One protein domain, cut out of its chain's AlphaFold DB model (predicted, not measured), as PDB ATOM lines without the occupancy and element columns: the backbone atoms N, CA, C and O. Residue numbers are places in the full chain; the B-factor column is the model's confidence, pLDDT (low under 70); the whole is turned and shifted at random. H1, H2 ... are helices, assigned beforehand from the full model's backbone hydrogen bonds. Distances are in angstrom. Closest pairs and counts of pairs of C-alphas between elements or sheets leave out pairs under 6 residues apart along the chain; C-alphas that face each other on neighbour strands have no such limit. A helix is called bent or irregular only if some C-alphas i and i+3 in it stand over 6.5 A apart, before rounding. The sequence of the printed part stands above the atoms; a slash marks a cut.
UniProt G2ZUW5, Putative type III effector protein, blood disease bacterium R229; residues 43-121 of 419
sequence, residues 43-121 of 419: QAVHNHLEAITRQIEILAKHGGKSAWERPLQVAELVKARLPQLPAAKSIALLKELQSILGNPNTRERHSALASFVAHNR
ATOM      1  N   GLN A  43     -17.609 -33.000  -0.701       64.31
ATOM      2  CA  GLN A  43     -16.862 -32.146   0.222       64.31
ATOM      3  C   GLN A  43     -16.881 -32.693   1.659       64.31
ATOM      4  O   GLN A  43     -15.875 -32.610   2.352       64.31
ATOM      5  N   ALA A  44     -17.980 -33.305   2.112       65.19
ATOM      6  CA  ALA A  44     -18.062 -33.883   3.456       65.19
ATOM      7  C   ALA A  44     -17.124 -35.088   3.605       65.19
ATOM      8  O   ALA A  44     -16.389 -35.192   4.586       65.19
ATOM      9  N   VAL A  45     -17.107 -35.973   2.605       67.62
ATOM     10  CA  VAL A  45     -16.168 -37.101   2.536       67.62
ATOM     11  C   VAL A  45     -14.722 -36.600   2.513       67.62
ATOM     12  O   VAL A  45     -13.884 -37.125   3.244       67.62
ATOM     13  N   HIS A  46     -14.440 -35.556   1.729       70.06
ATOM     14  CA  HIS A  46     -13.113 -34.947   1.660       70.06
ATOM     15  C   HIS A  46     -12.659 -34.374   3.009       70.06
ATOM     16  O   HIS A  46     -11.589 -34.734   3.490       70.06
ATOM     17  N   ASN A  47     -13.503 -33.573   3.668       73.75
ATOM     18  CA  ASN A  47     -13.201 -32.995   4.978       73.75
ATOM     19  C   ASN A  47     -12.926 -34.088   6.027       73.75
ATOM     20  O   ASN A  47     -12.025 -33.957   6.856       73.75
ATOM     21  N   HIS A  48     -13.684 -35.190   5.993       77.69
ATOM     22  CA  HIS A  48     -13.460 -36.297   6.916       77.69
ATOM     23  C   HIS A  48     -12.137 -37.033   6.651       77.69
ATOM     24  O   HIS A  48     -11.421 -37.368   7.596       77.69
ATOM     25  N   LEU A  49     -11.780 -37.255   5.385       76.62
ATOM     26  CA  LEU A  49     -10.484 -37.829   5.019       76.62
ATOM     27  C   LEU A  49      -9.316 -36.934   5.446       76.62
ATOM     28  O   LEU A  49      -8.313 -37.436   5.956       76.62
ATOM     29  N   GLU A  50      -9.452 -35.620   5.286       77.12
ATOM     30  CA  GLU A  50      -8.438 -34.659   5.718       77.12
ATOM     31  C   GLU A  50      -8.250 -34.698   7.242       77.12
ATOM     32  O   GLU A  50      -7.125 -34.771   7.733       77.12
ATOM     33  N   ALA A  51      -9.342 -34.740   8.007       78.56
ATOM     34  CA  ALA A  51      -9.272 -34.845   9.462       78.56
ATOM     35  C   ALA A  51      -8.644 -36.172   9.938       78.56
ATOM     36  O   ALA A  51      -7.834 -36.154  10.862       78.56
ATOM     37  N   ILE A  52      -8.942 -37.301   9.280       85.56
ATOM     38  CA  ILE A  52      -8.272 -38.592   9.544       85.56
ATOM     39  C   ILE A  52      -6.772 -38.478   9.278       85.56
ATOM     40  O   ILE A  52      -5.957 -38.922  10.083       85.56
ATOM     41  N   THR A  53      -6.409 -37.851   8.160       81.06
ATOM     42  CA  THR A  53      -5.013 -37.654   7.763       81.06
ATOM     43  C   THR A  53      -4.251 -36.865   8.824       81.06
ATOM     44  O   THR A  53      -3.233 -37.337   9.326       81.06
ATOM     45  N   ARG A  54      -4.806 -35.729   9.263       78.50
ATOM     46  CA  ARG A  54      -4.231 -34.904  10.336       78.50
ATOM     47  C   ARG A  54      -4.107 -35.660  11.660       78.50
ATOM     48  O   ARG A  54      -3.105 -35.512  12.351       78.50
ATOM     49  N   GLN A  55      -5.092 -36.480  12.029       84.38
ATOM     50  CA  GLN A  55      -5.003 -37.302  13.242       84.38
ATOM     51  C   GLN A  55      -3.845 -38.300  13.158       84.38
ATOM     52  O   GLN A  55      -3.085 -38.422  14.112       84.38
ATOM     53  N   ILE A  56      -3.661 -38.973  12.020       80.88
ATOM     54  CA  ILE A  56      -2.545 -39.912  11.845       80.88
ATOM     55  C   ILE A  56      -1.199 -39.173  11.858       80.88
ATOM     56  O   ILE A  56      -0.249 -39.677  12.450       80.88
ATOM     57  N   GLU A  57      -1.113 -37.966  11.296       77.06
ATOM     58  CA  GLU A  57       0.088 -37.125  11.414       77.06
ATOM     59  C   GLU A  57       0.412 -36.771  12.867       77.06
ATOM     60  O   GLU A  57       1.570 -36.833  13.266       77.06
ATOM     61  N   ILE A  58      -0.591 -36.419  13.674       80.06
ATOM     62  CA  ILE A  58      -0.411 -36.149  15.108       80.06
ATOM     63  C   ILE A  58       0.098 -37.411  15.816       80.06
ATOM     64  O   ILE A  58       1.049 -37.342  16.593       80.06
ATOM     65  N   LEU A  59      -0.473 -38.578  15.504       80.31
ATOM     66  CA  LEU A  59      -0.009 -39.859  16.041       80.31
ATOM     67  C   LEU A  59       1.426 -40.189  15.619       80.31
ATOM     68  O   LEU A  59       2.155 -40.777  16.410       80.31
ATOM     69  N   ALA A  60       1.832 -39.796  14.411       75.19
ATOM     70  CA  ALA A  60       3.193 -39.971  13.917       75.19
ATOM     71  C   ALA A  60       4.194 -38.985  14.535       75.19
ATOM     72  O   ALA A  60       5.357 -39.330  14.693       75.19
ATOM     73  N   LYS A  61       3.756 -37.775  14.900       72.06
ATOM     74  CA  LYS A  61       4.602 -36.767  15.564       72.06
ATOM     75  C   LYS A  61       4.860 -37.078  17.036       72.06
ATOM     76  O   LYS A  61       5.912 -36.722  17.551       72.06
ATOM     77  N   HIS A  62       3.883 -37.675  17.719       71.19
ATOM     78  CA  HIS A  62       3.917 -37.850  19.175       71.19
ATOM     79  C   HIS A  62       4.031 -39.309  19.630       71.19
ATOM     80  O   HIS A  62       4.156 -39.562  20.826       71.19
ATOM     81  N   GLY A  63       3.971 -40.273  18.711       67.19
ATOM     82  CA  GLY A  63       4.075 -41.694  19.019       67.19
ATOM     83  C   GLY A  63       5.024 -42.414  18.068       67.19
ATOM     84  O   GLY A  63       5.120 -42.069  16.894       67.19
ATOM     85  N   GLY A  64       5.690 -43.455  18.572       67.88
ATOM     86  CA  GLY A  64       6.563 -44.302  17.756       67.88
ATOM     87  C   GLY A  64       5.798 -45.049  16.656       67.88
ATOM     88  O   GLY A  64       4.569 -45.015  16.590       67.88
ATOM     89  N   LYS A  65       6.520 -45.791  15.806       71.44
ATOM     90  CA  LYS A  65       5.978 -46.510  14.629       71.44
ATOM     91  C   LYS A  65       4.663 -47.265  14.880       71.44
ATOM     92  O   LYS A  65       3.743 -47.222  14.063       71.44
ATOM     93  N   SER A  66       4.546 -47.915  16.038       73.19
ATOM     94  CA  SER A  66       3.338 -48.641  16.427       73.19
ATOM     95  C   SER A  66       2.101 -47.748  16.543       73.19
ATOM     96  O   SER A  66       1.009 -48.239  16.332       73.19
ATOM     97  N   ALA A  67       2.222 -46.458  16.855       74.06
ATOM     98  CA  ALA A  67       1.082 -45.572  17.087       74.06
ATOM     99  C   ALA A  67       0.325 -45.174  15.809       74.06
ATOM    100  O   ALA A  67      -0.859 -44.839  15.905       74.06
ATOM    101  N   TRP A  68       0.977 -45.208  14.639       79.56
ATOM    102  CA  TRP A  68       0.438 -44.660  13.386       79.56
ATOM    103  C   TRP A  68       0.397 -45.656  12.216       79.56
ATOM    104  O   TRP A  68      -0.434 -45.498  11.320       79.56
ATOM    105  N   GLU A  69       1.218 -46.713  12.214       77.00
ATOM    106  CA  GLU A  69       1.299 -47.652  11.082       77.00
ATOM    107  C   GLU A  69      -0.019 -48.404  10.846       77.00
ATOM    108  O   GLU A  69      -0.511 -48.490   9.717       77.00
ATOM    109  N   ARG A  70      -0.642 -48.909  11.918       80.94
ATOM    110  CA  ARG A  70      -1.930 -49.606  11.829       80.94
ATOM    111  C   ARG A  70      -3.086 -48.662  11.453       80.94
ATOM    112  O   ARG A  70      -3.832 -49.018  10.541       80.94
ATOM    113  N   PRO A  71      -3.233 -47.470  12.069       85.75
ATOM    114  CA  PRO A  71      -4.131 -46.419  11.587       85.75
ATOM    115  C   PRO A  71      -4.047 -46.134  10.087       85.75
ATOM    116  O   PRO A  71      -5.079 -46.082   9.421       85.75
ATOM    117  N   LEU A  72      -2.832 -46.001   9.546       82.75
ATOM    118  CA  LEU A  72      -2.618 -45.725   8.127       82.75
ATOM    119  C   LEU A  72      -3.123 -46.866   7.241       82.75
ATOM    120  O   LEU A  72      -3.848 -46.622   6.279       82.75
ATOM    121  N   GLN A  73      -2.773 -48.111   7.574       82.56
ATOM    122  CA  GLN A  73      -3.232 -49.283   6.821       82.56
ATOM    123  C   GLN A  73      -4.762 -49.334   6.746       82.56
ATOM    124  O   GLN A  73      -5.328 -49.598   5.685       82.56
ATOM    125  N   VAL A  74      -5.437 -49.051   7.863       84.69
ATOM    126  CA  VAL A  74      -6.902 -49.017   7.910       84.69
ATOM    127  C   VAL A  74      -7.458 -47.838   7.116       84.69
ATOM    128  O   VAL A  74      -8.420 -48.021   6.374       84.69
ATOM    129  N   ALA A  75      -6.850 -46.654   7.193       84.25
ATOM    130  CA  ALA A  75      -7.274 -45.498   6.405       84.25
ATOM    131  C   ALA A  75      -7.183 -45.754   4.888       84.25
ATOM    132  O   ALA A  75      -8.102 -45.393   4.155       84.25
ATOM    133  N   GLU A  76      -6.139 -46.441   4.417       82.12
ATOM    134  CA  GLU A  76      -6.001 -46.829   3.005       82.12
ATOM    135  C   GLU A  76      -7.053 -47.867   2.583       82.12
ATOM    136  O   GLU A  76      -7.668 -47.741   1.522       82.12
ATOM    137  N   LEU A  77      -7.336 -48.852   3.442       83.75
ATOM    138  CA  LEU A  77      -8.422 -49.813   3.224       83.75
ATOM    139  C   LEU A  77      -9.785 -49.118   3.102       83.75
ATOM    140  O   LEU A  77     -10.582 -49.441   2.218       83.75
ATOM    141  N   VAL A  78     -10.043 -48.139   3.970       85.56
ATOM    142  CA  VAL A  78     -11.248 -47.310   3.913       85.56
ATOM    143  C   VAL A  78     -11.291 -46.517   2.615       85.56
ATOM    144  O   VAL A  78     -12.287 -46.600   1.899       85.56
ATOM    145  N   LYS A  79     -10.212 -45.804   2.266       81.38
ATOM    146  CA  LYS A  79     -10.119 -44.985   1.049       81.38
ATOM    147  C   LYS A  79     -10.386 -45.804  -0.216       81.38
ATOM    148  O   LYS A  79     -11.123 -45.342  -1.083       81.38
ATOM    149  N   ALA A  80      -9.880 -47.036  -0.288       78.88
ATOM    150  CA  ALA A  80     -10.156 -47.960  -1.389       78.88
ATOM    151  C   ALA A  80     -11.633 -48.398  -1.461       78.88
ATOM    152  O   ALA A  80     -12.150 -48.672  -2.546       78.88
ATOM    153  N   ARG A  81     -12.334 -48.447  -0.321       80.44
ATOM    154  CA  ARG A  81     -13.743 -48.860  -0.229       80.44
ATOM    155  C   ARG A  81     -14.736 -47.721  -0.486       80.44
ATOM    156  O   ARG A  81     -15.844 -47.998  -0.947       80.44
ATOM    157  N   LEU A  82     -14.363 -46.461  -0.237       79.38
ATOM    158  CA  LEU A  82     -15.255 -45.296  -0.381       79.38
ATOM    159  C   LEU A  82     -15.956 -45.177  -1.749       79.38
ATOM    160  O   LEU A  82     -17.153 -44.893  -1.741       79.38
ATOM    161  N   PRO A  83     -15.302 -45.418  -2.909       74.19
ATOM    162  CA  PRO A  83     -15.960 -45.308  -4.216       74.19
ATOM    163  C   PRO A  83     -17.087 -46.329  -4.430       74.19
ATOM    164  O   PRO A  83     -17.920 -46.153  -5.313       74.19
ATOM    165  N   GLN A  84     -17.107 -47.404  -3.637       76.75
ATOM    166  CA  GLN A  84     -18.071 -48.502  -3.745       76.75
ATOM    167  C   GLN A  84     -19.253 -48.344  -2.776       76.75
ATOM    168  O   GLN A  84     -20.171 -49.165  -2.781       76.75
ATOM    169  N   LEU A  85     -19.227 -47.325  -1.913       76.50
ATOM    170  CA  LEU A  85     -20.227 -47.103  -0.877       76.50
ATOM    171  C   LEU A  85     -21.099 -45.880  -1.191       76.50
ATOM    172  O   LEU A  85     -20.601 -44.856  -1.661       76.50
ATOM    173  N   PRO A  86     -22.403 -45.935  -0.867       76.75
ATOM    174  CA  PRO A  86     -23.242 -44.749  -0.846       76.75
ATOM    175  C   PRO A  86     -22.678 -43.688   0.103       76.75
ATOM    176  O   PRO A  86     -22.291 -43.991   1.230       76.75
ATOM    177  N   ALA A  87     -22.749 -42.434  -0.330       68.44
ATOM    178  CA  ALA A  87     -22.446 -41.209   0.409       68.44
ATOM    179  C   ALA A  87     -22.625 -41.263   1.940       68.44
ATOM    180  O   ALA A  87     -21.690 -41.009   2.697       68.44
ATOM    181  N   ALA A  88     -23.833 -41.602   2.397       75.50
ATOM    182  CA  ALA A  88     -24.172 -41.631   3.816       75.50
ATOM    183  C   ALA A  88     -23.381 -42.704   4.583       75.50
ATOM    184  O   ALA A  88     -22.913 -42.451   5.692       75.50
ATOM    185  N   LYS A  89     -23.177 -43.879   3.970       80.12
ATOM    186  CA  LYS A  89     -22.377 -44.970   4.547       80.12
ATOM    187  C   LYS A  89     -20.895 -44.604   4.582       80.12
ATOM    188  O   LYS A  89     -20.237 -44.869   5.579       80.12
ATOM    189  N   SER A  90     -20.396 -43.938   3.542       73.50
ATOM    190  CA  SER A  90     -19.025 -43.420   3.482       73.50
ATOM    191  C   SER A  90     -18.738 -42.433   4.616       73.50
ATOM    192  O   SER A  90     -17.733 -42.564   5.306       73.50
ATOM    193  N   ILE A  91     -19.645 -41.483   4.867       76.62
ATOM    194  CA  ILE A  91     -19.501 -40.513   5.963       76.62
ATOM    195  C   ILE A  91     -19.565 -41.204   7.332       76.62
ATOM    196  O   ILE A  91     -18.751 -40.896   8.198       76.62
ATOM    197  N   ALA A  92     -20.501 -42.137   7.537       85.56
ATOM    198  CA  ALA A  92     -20.618 -42.875   8.798       85.56
ATOM    199  C   ALA A  92     -19.338 -43.665   9.117       85.56
ATOM    200  O   ALA A  92     -18.807 -43.568  10.220       85.56
ATOM    201  N   LEU A  93     -18.802 -44.362   8.117       88.12
ATOM    202  CA  LEU A  93     -17.587 -45.157   8.239       88.12
ATOM    203  C   LEU A  93     -16.353 -44.281   8.522       88.12
ATOM    204  O   LEU A  93     -15.516 -44.635   9.349       88.12
ATOM    205  N   LEU A  94     -16.251 -43.106   7.893       87.56
ATOM    206  CA  LEU A  94     -15.171 -42.157   8.180       87.56
ATOM    207  C   LEU A  94     -15.284 -41.544   9.583       87.56
ATOM    208  O   LEU A  94     -14.266 -41.350  10.242       87.56
ATOM    209  N   LYS A  95     -16.502 -41.263  10.063       89.19
ATOM    210  CA  LYS A  95     -16.732 -40.788  11.437       89.19
ATOM    211  C   LYS A  95     -16.331 -41.831  12.478       89.19
ATOM    212  O   LYS A  95     -15.701 -41.481  13.471       89.19
ATOM    213  N   GLU A  96     -16.669 -43.095  12.243       91.56
ATOM    214  CA  GLU A  96     -16.274 -44.203  13.116       91.56
ATOM    215  C   GLU A  96     -14.744 -44.329  13.180       91.56
ATOM    216  O   GLU A  96     -14.173 -44.361  14.270       91.56
ATOM    217  N   LEU A  97     -14.062 -44.267  12.028       91.81
ATOM    218  CA  LEU A  97     -12.599 -44.267  11.986       91.81
ATOM    219  C   LEU A  97     -12.004 -43.077  12.761       91.81
ATOM    220  O   LEU A  97     -11.115 -43.281  13.583       91.81
ATOM    221  N   GLN A  98     -12.512 -41.856  12.571       91.19
ATOM    222  CA  GLN A  98     -12.058 -40.675  13.327       91.19
ATOM    223  C   GLN A  98     -12.219 -40.835  14.840       91.19
ATOM    224  O   GLN A  98     -11.344 -40.418  15.603       91.19
ATOM    225  N   SER A  99     -13.331 -41.430  15.278       92.19
ATOM    226  CA  SER A  99     -13.587 -41.684  16.695       92.19
ATOM    227  C   SER A  99     -12.567 -42.662  17.273       92.19
ATOM    228  O   SER A  99     -12.031 -42.408  18.350       92.19
ATOM    229  N   ILE A 100     -12.245 -43.733  16.542       91.56
ATOM    230  CA  ILE A 100     -11.240 -44.714  16.961       91.56
ATOM    231  C   ILE A 100      -9.854 -44.063  17.052       91.56
ATOM    232  O   ILE A 100      -9.146 -44.257  18.039       91.56
ATOM    233  N   LEU A 101      -9.473 -43.262  16.053       89.88
ATOM    234  CA  LEU A 101      -8.177 -42.574  16.026       89.88
ATOM    235  C   LEU A 101      -8.013 -41.545  17.148       89.88
ATOM    236  O   LEU A 101      -6.890 -41.313  17.589       89.88
ATOM    237  N   GLY A 102      -9.116 -40.978  17.637       86.50
ATOM    238  CA  GLY A 102      -9.123 -40.071  18.781       86.50
ATOM    239  C   GLY A 102      -8.784 -40.727  20.125       86.50
ATOM    240  O   GLY A 102      -8.491 -40.004  21.073       86.50
ATOM    241  N   ASN A 103      -8.795 -42.064  20.239       87.81
ATOM    242  CA  ASN A 103      -8.440 -42.733  21.494       87.81
ATOM    243  C   ASN A 103      -6.927 -42.573  21.765       87.81
ATOM    244  O   ASN A 103      -6.135 -43.021  20.929       87.81
ATOM    245  N   PRO A 104      -6.493 -41.986  22.901       82.56
ATOM    246  CA  PRO A 104      -5.075 -41.804  23.224       82.56
ATOM    247  C   PRO A 104      -4.331 -43.123  23.493       82.56
ATOM    248  O   PRO A 104      -3.122 -43.192  23.271       82.56
ATOM    249  N   ASN A 105      -5.026 -44.186  23.911       87.88
ATOM    250  CA  ASN A 105      -4.425 -45.481  24.221       87.88
ATOM    251  C   ASN A 105      -4.184 -46.314  22.948       87.88
ATOM    252  O   ASN A 105      -5.118 -46.793  22.301       87.88
ATOM    253  N   THR A 106      -2.913 -46.550  22.613       85.44
ATOM    254  CA  THR A 106      -2.496 -47.304  21.417       85.44
ATOM    255  C   THR A 106      -3.066 -48.725  21.369       85.44
ATOM    256  O   THR A 106      -3.491 -49.180  20.306       85.44
ATOM    257  N   ARG A 107      -3.112 -49.441  22.502       85.44
ATOM    258  CA  ARG A 107      -3.568 -50.843  22.538       85.44
ATOM    259  C   ARG A 107      -5.065 -50.947  22.258       85.44
ATOM    260  O   ARG A 107      -5.490 -51.778  21.456       85.44
ATOM    261  N   GLU A 108      -5.852 -50.085  22.891       89.12
ATOM    262  CA  GLU A 108      -7.297 -50.009  22.670       89.12
ATOM    263  C   GLU A 108      -7.620 -49.540  21.256       89.12
ATOM    264  O   GLU A 108      -8.447 -50.158  20.588       89.12
ATOM    265  N   ARG A 109      -6.906 -48.522  20.757       91.81
ATOM    266  CA  ARG A 109      -7.028 -48.055  19.371       91.81
ATOM    267  C   ARG A 109      -6.800 -49.198  18.390       91.81
ATOM    268  O   ARG A 109      -7.588 -49.384  17.474       91.81
ATOM    269  N   HIS A 110      -5.753 -49.998  18.579       88.88
ATOM    270  CA  HIS A 110      -5.451 -51.120  17.687       88.88
ATOM    271  C   HIS A 110      -6.502 -52.224  17.733       88.88
ATOM    272  O   HIS A 110      -6.864 -52.756  16.682       88.88
ATOM    273  N   SER A 111      -7.013 -52.542  18.923       89.00
ATOM    274  CA  SER A 111      -8.121 -53.486  19.087       89.00
ATOM    275  C   SER A 111      -9.386 -52.985  18.380       89.00
ATOM    276  O   SER A 111      -9.988 -53.704  17.584       89.00
ATOM    277  N   ALA A 112      -9.737 -51.712  18.577       90.56
ATOM    278  CA  ALA A 112     -10.874 -51.076  17.923       90.56
ATOM    279  C   ALA A 112     -10.703 -51.005  16.396       90.56
ATOM    280  O   ALA A 112     -11.651 -51.279  15.670       90.56
ATOM    281  N   LEU A 113      -9.492 -50.737  15.891       90.88
ATOM    282  CA  LEU A 113      -9.180 -50.775  14.458       90.88
ATOM    283  C   LEU A 113      -9.307 -52.188  13.871       90.88
ATOM    284  O   LEU A 113      -9.793 -52.343  12.752       90.88
ATOM    285  N   ALA A 114      -8.889 -53.224  14.603       87.00
ATOM    286  CA  ALA A 114      -9.058 -54.610  14.173       87.00
ATOM    287  C   ALA A 114     -10.544 -54.991  14.097       87.00
ATOM    288  O   ALA A 114     -10.993 -55.523  13.079       87.00
ATOM    289  N   SER A 115     -11.316 -54.633  15.126       89.50
ATOM    290  CA  SER A 115     -12.769 -54.790  15.137       89.50
ATOM    291  C   SER A 115     -13.416 -54.021  13.988       89.50
ATOM    292  O   SER A 115     -14.212 -54.594  13.253       89.50
ATOM    293  N   PHE A 116     -13.035 -52.767  13.761       91.94
ATOM    294  CA  PHE A 116     -13.554 -51.927  12.684       91.94
ATOM    295  C   PHE A 116     -13.340 -52.543  11.297       91.94
ATOM    296  O   PHE A 116     -14.270 -52.594  10.490       91.94
ATOM    297  N   VAL A 117     -12.140 -53.071  11.033       89.19
ATOM    298  CA  VAL A 117     -11.819 -53.777   9.784       89.19
ATOM    299  C   VAL A 117     -12.701 -55.012   9.598       89.19
ATOM    300  O   VAL A 117     -13.220 -55.229   8.500       89.19
ATOM    301  N   ALA A 118     -12.906 -55.795  10.662       85.25
ATOM    302  CA  ALA A 118     -13.746 -56.988  10.627       85.25
ATOM    303  C   ALA A 118     -15.232 -56.650  10.403       85.25
ATOM    304  O   ALA A 118     -15.857 -57.212   9.502       85.25
ATOM    305  N   HIS A 119     -15.779 -55.693  11.160       87.06
ATOM    306  CA  HIS A 119     -17.182 -55.271  11.070       87.06
ATOM    307  C   HIS A 119     -17.513 -54.678   9.694       87.06
ATOM    308  O   HIS A 119     -18.559 -54.983   9.123       87.06
ATOM    309  N   ASN A 120     -16.597 -53.894   9.116       83.56
ATOM    310  CA  ASN A 120     -16.795 -53.245   7.819       83.56
ATOM    311  C   ASN A 120     -16.287 -54.073   6.618       83.56
ATOM    312  O   ASN A 120     -16.360 -53.605   5.478       83.56
ATOM    313  N   ARG A 121     -15.804 -55.308   6.846       80.06
ATOM    314  CA  ARG A 121     -15.246 -56.226   5.828       80.06
ATOM    315  C   ARG A 121     -14.197 -55.562   4.925       80.06
ATOM    316  O   ARG A 121     -14.205 -55.718   3.704       80.06
TER     317      ARG A 121
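What this domain is: This is residues 43 to 121 of the 419 residues of the protein "Putative type III effector protein" of blood disease bacterium R229 (UniProt G2ZUW5). Four helices form an up-and-down bundle, each running against the one before: H2 and H3 side by side in the middle, H1 packed on one side of this pair and H4 on the other. The 79 printed residues have four named helices, H1 to H4, and no named strand: all helix. The whole is compact, radius of gyration of the C-alphas 11.8 A, spanning 35 by 25 by 17 A.

Where its parts are: From first to last C-alpha, H1, residues 43 to 62, beginning at (-16.862, -32.146, 0.222), measures 28.7 A; H2, residues 65 to 84, 30.3 A; H3, residues 87 to 101, 21.2 A; H4, residues 106 to 119, ending at (-17.182, -55.271, 11.070), 19.7 A. H2 is irregular: C-alphas 67 and 70 are 7.3 A apart.

How they stand to each other: H1 and H3 touch, the same way at a shallow tilt of 15 degrees; their closest C-alphas, Ile 52 and Gln 98, are 5.7 A apart. H1 and H4 are apart. Every O i to N i+4 pair is within hydrogen-bond range in H1, H3 and H4, but 12 of 16 in H2.

The domain as a whole: The printed part has no cut; its three links are tight. Residues 43 to 45, 63 to 64 and 87 have pLDDT under 70.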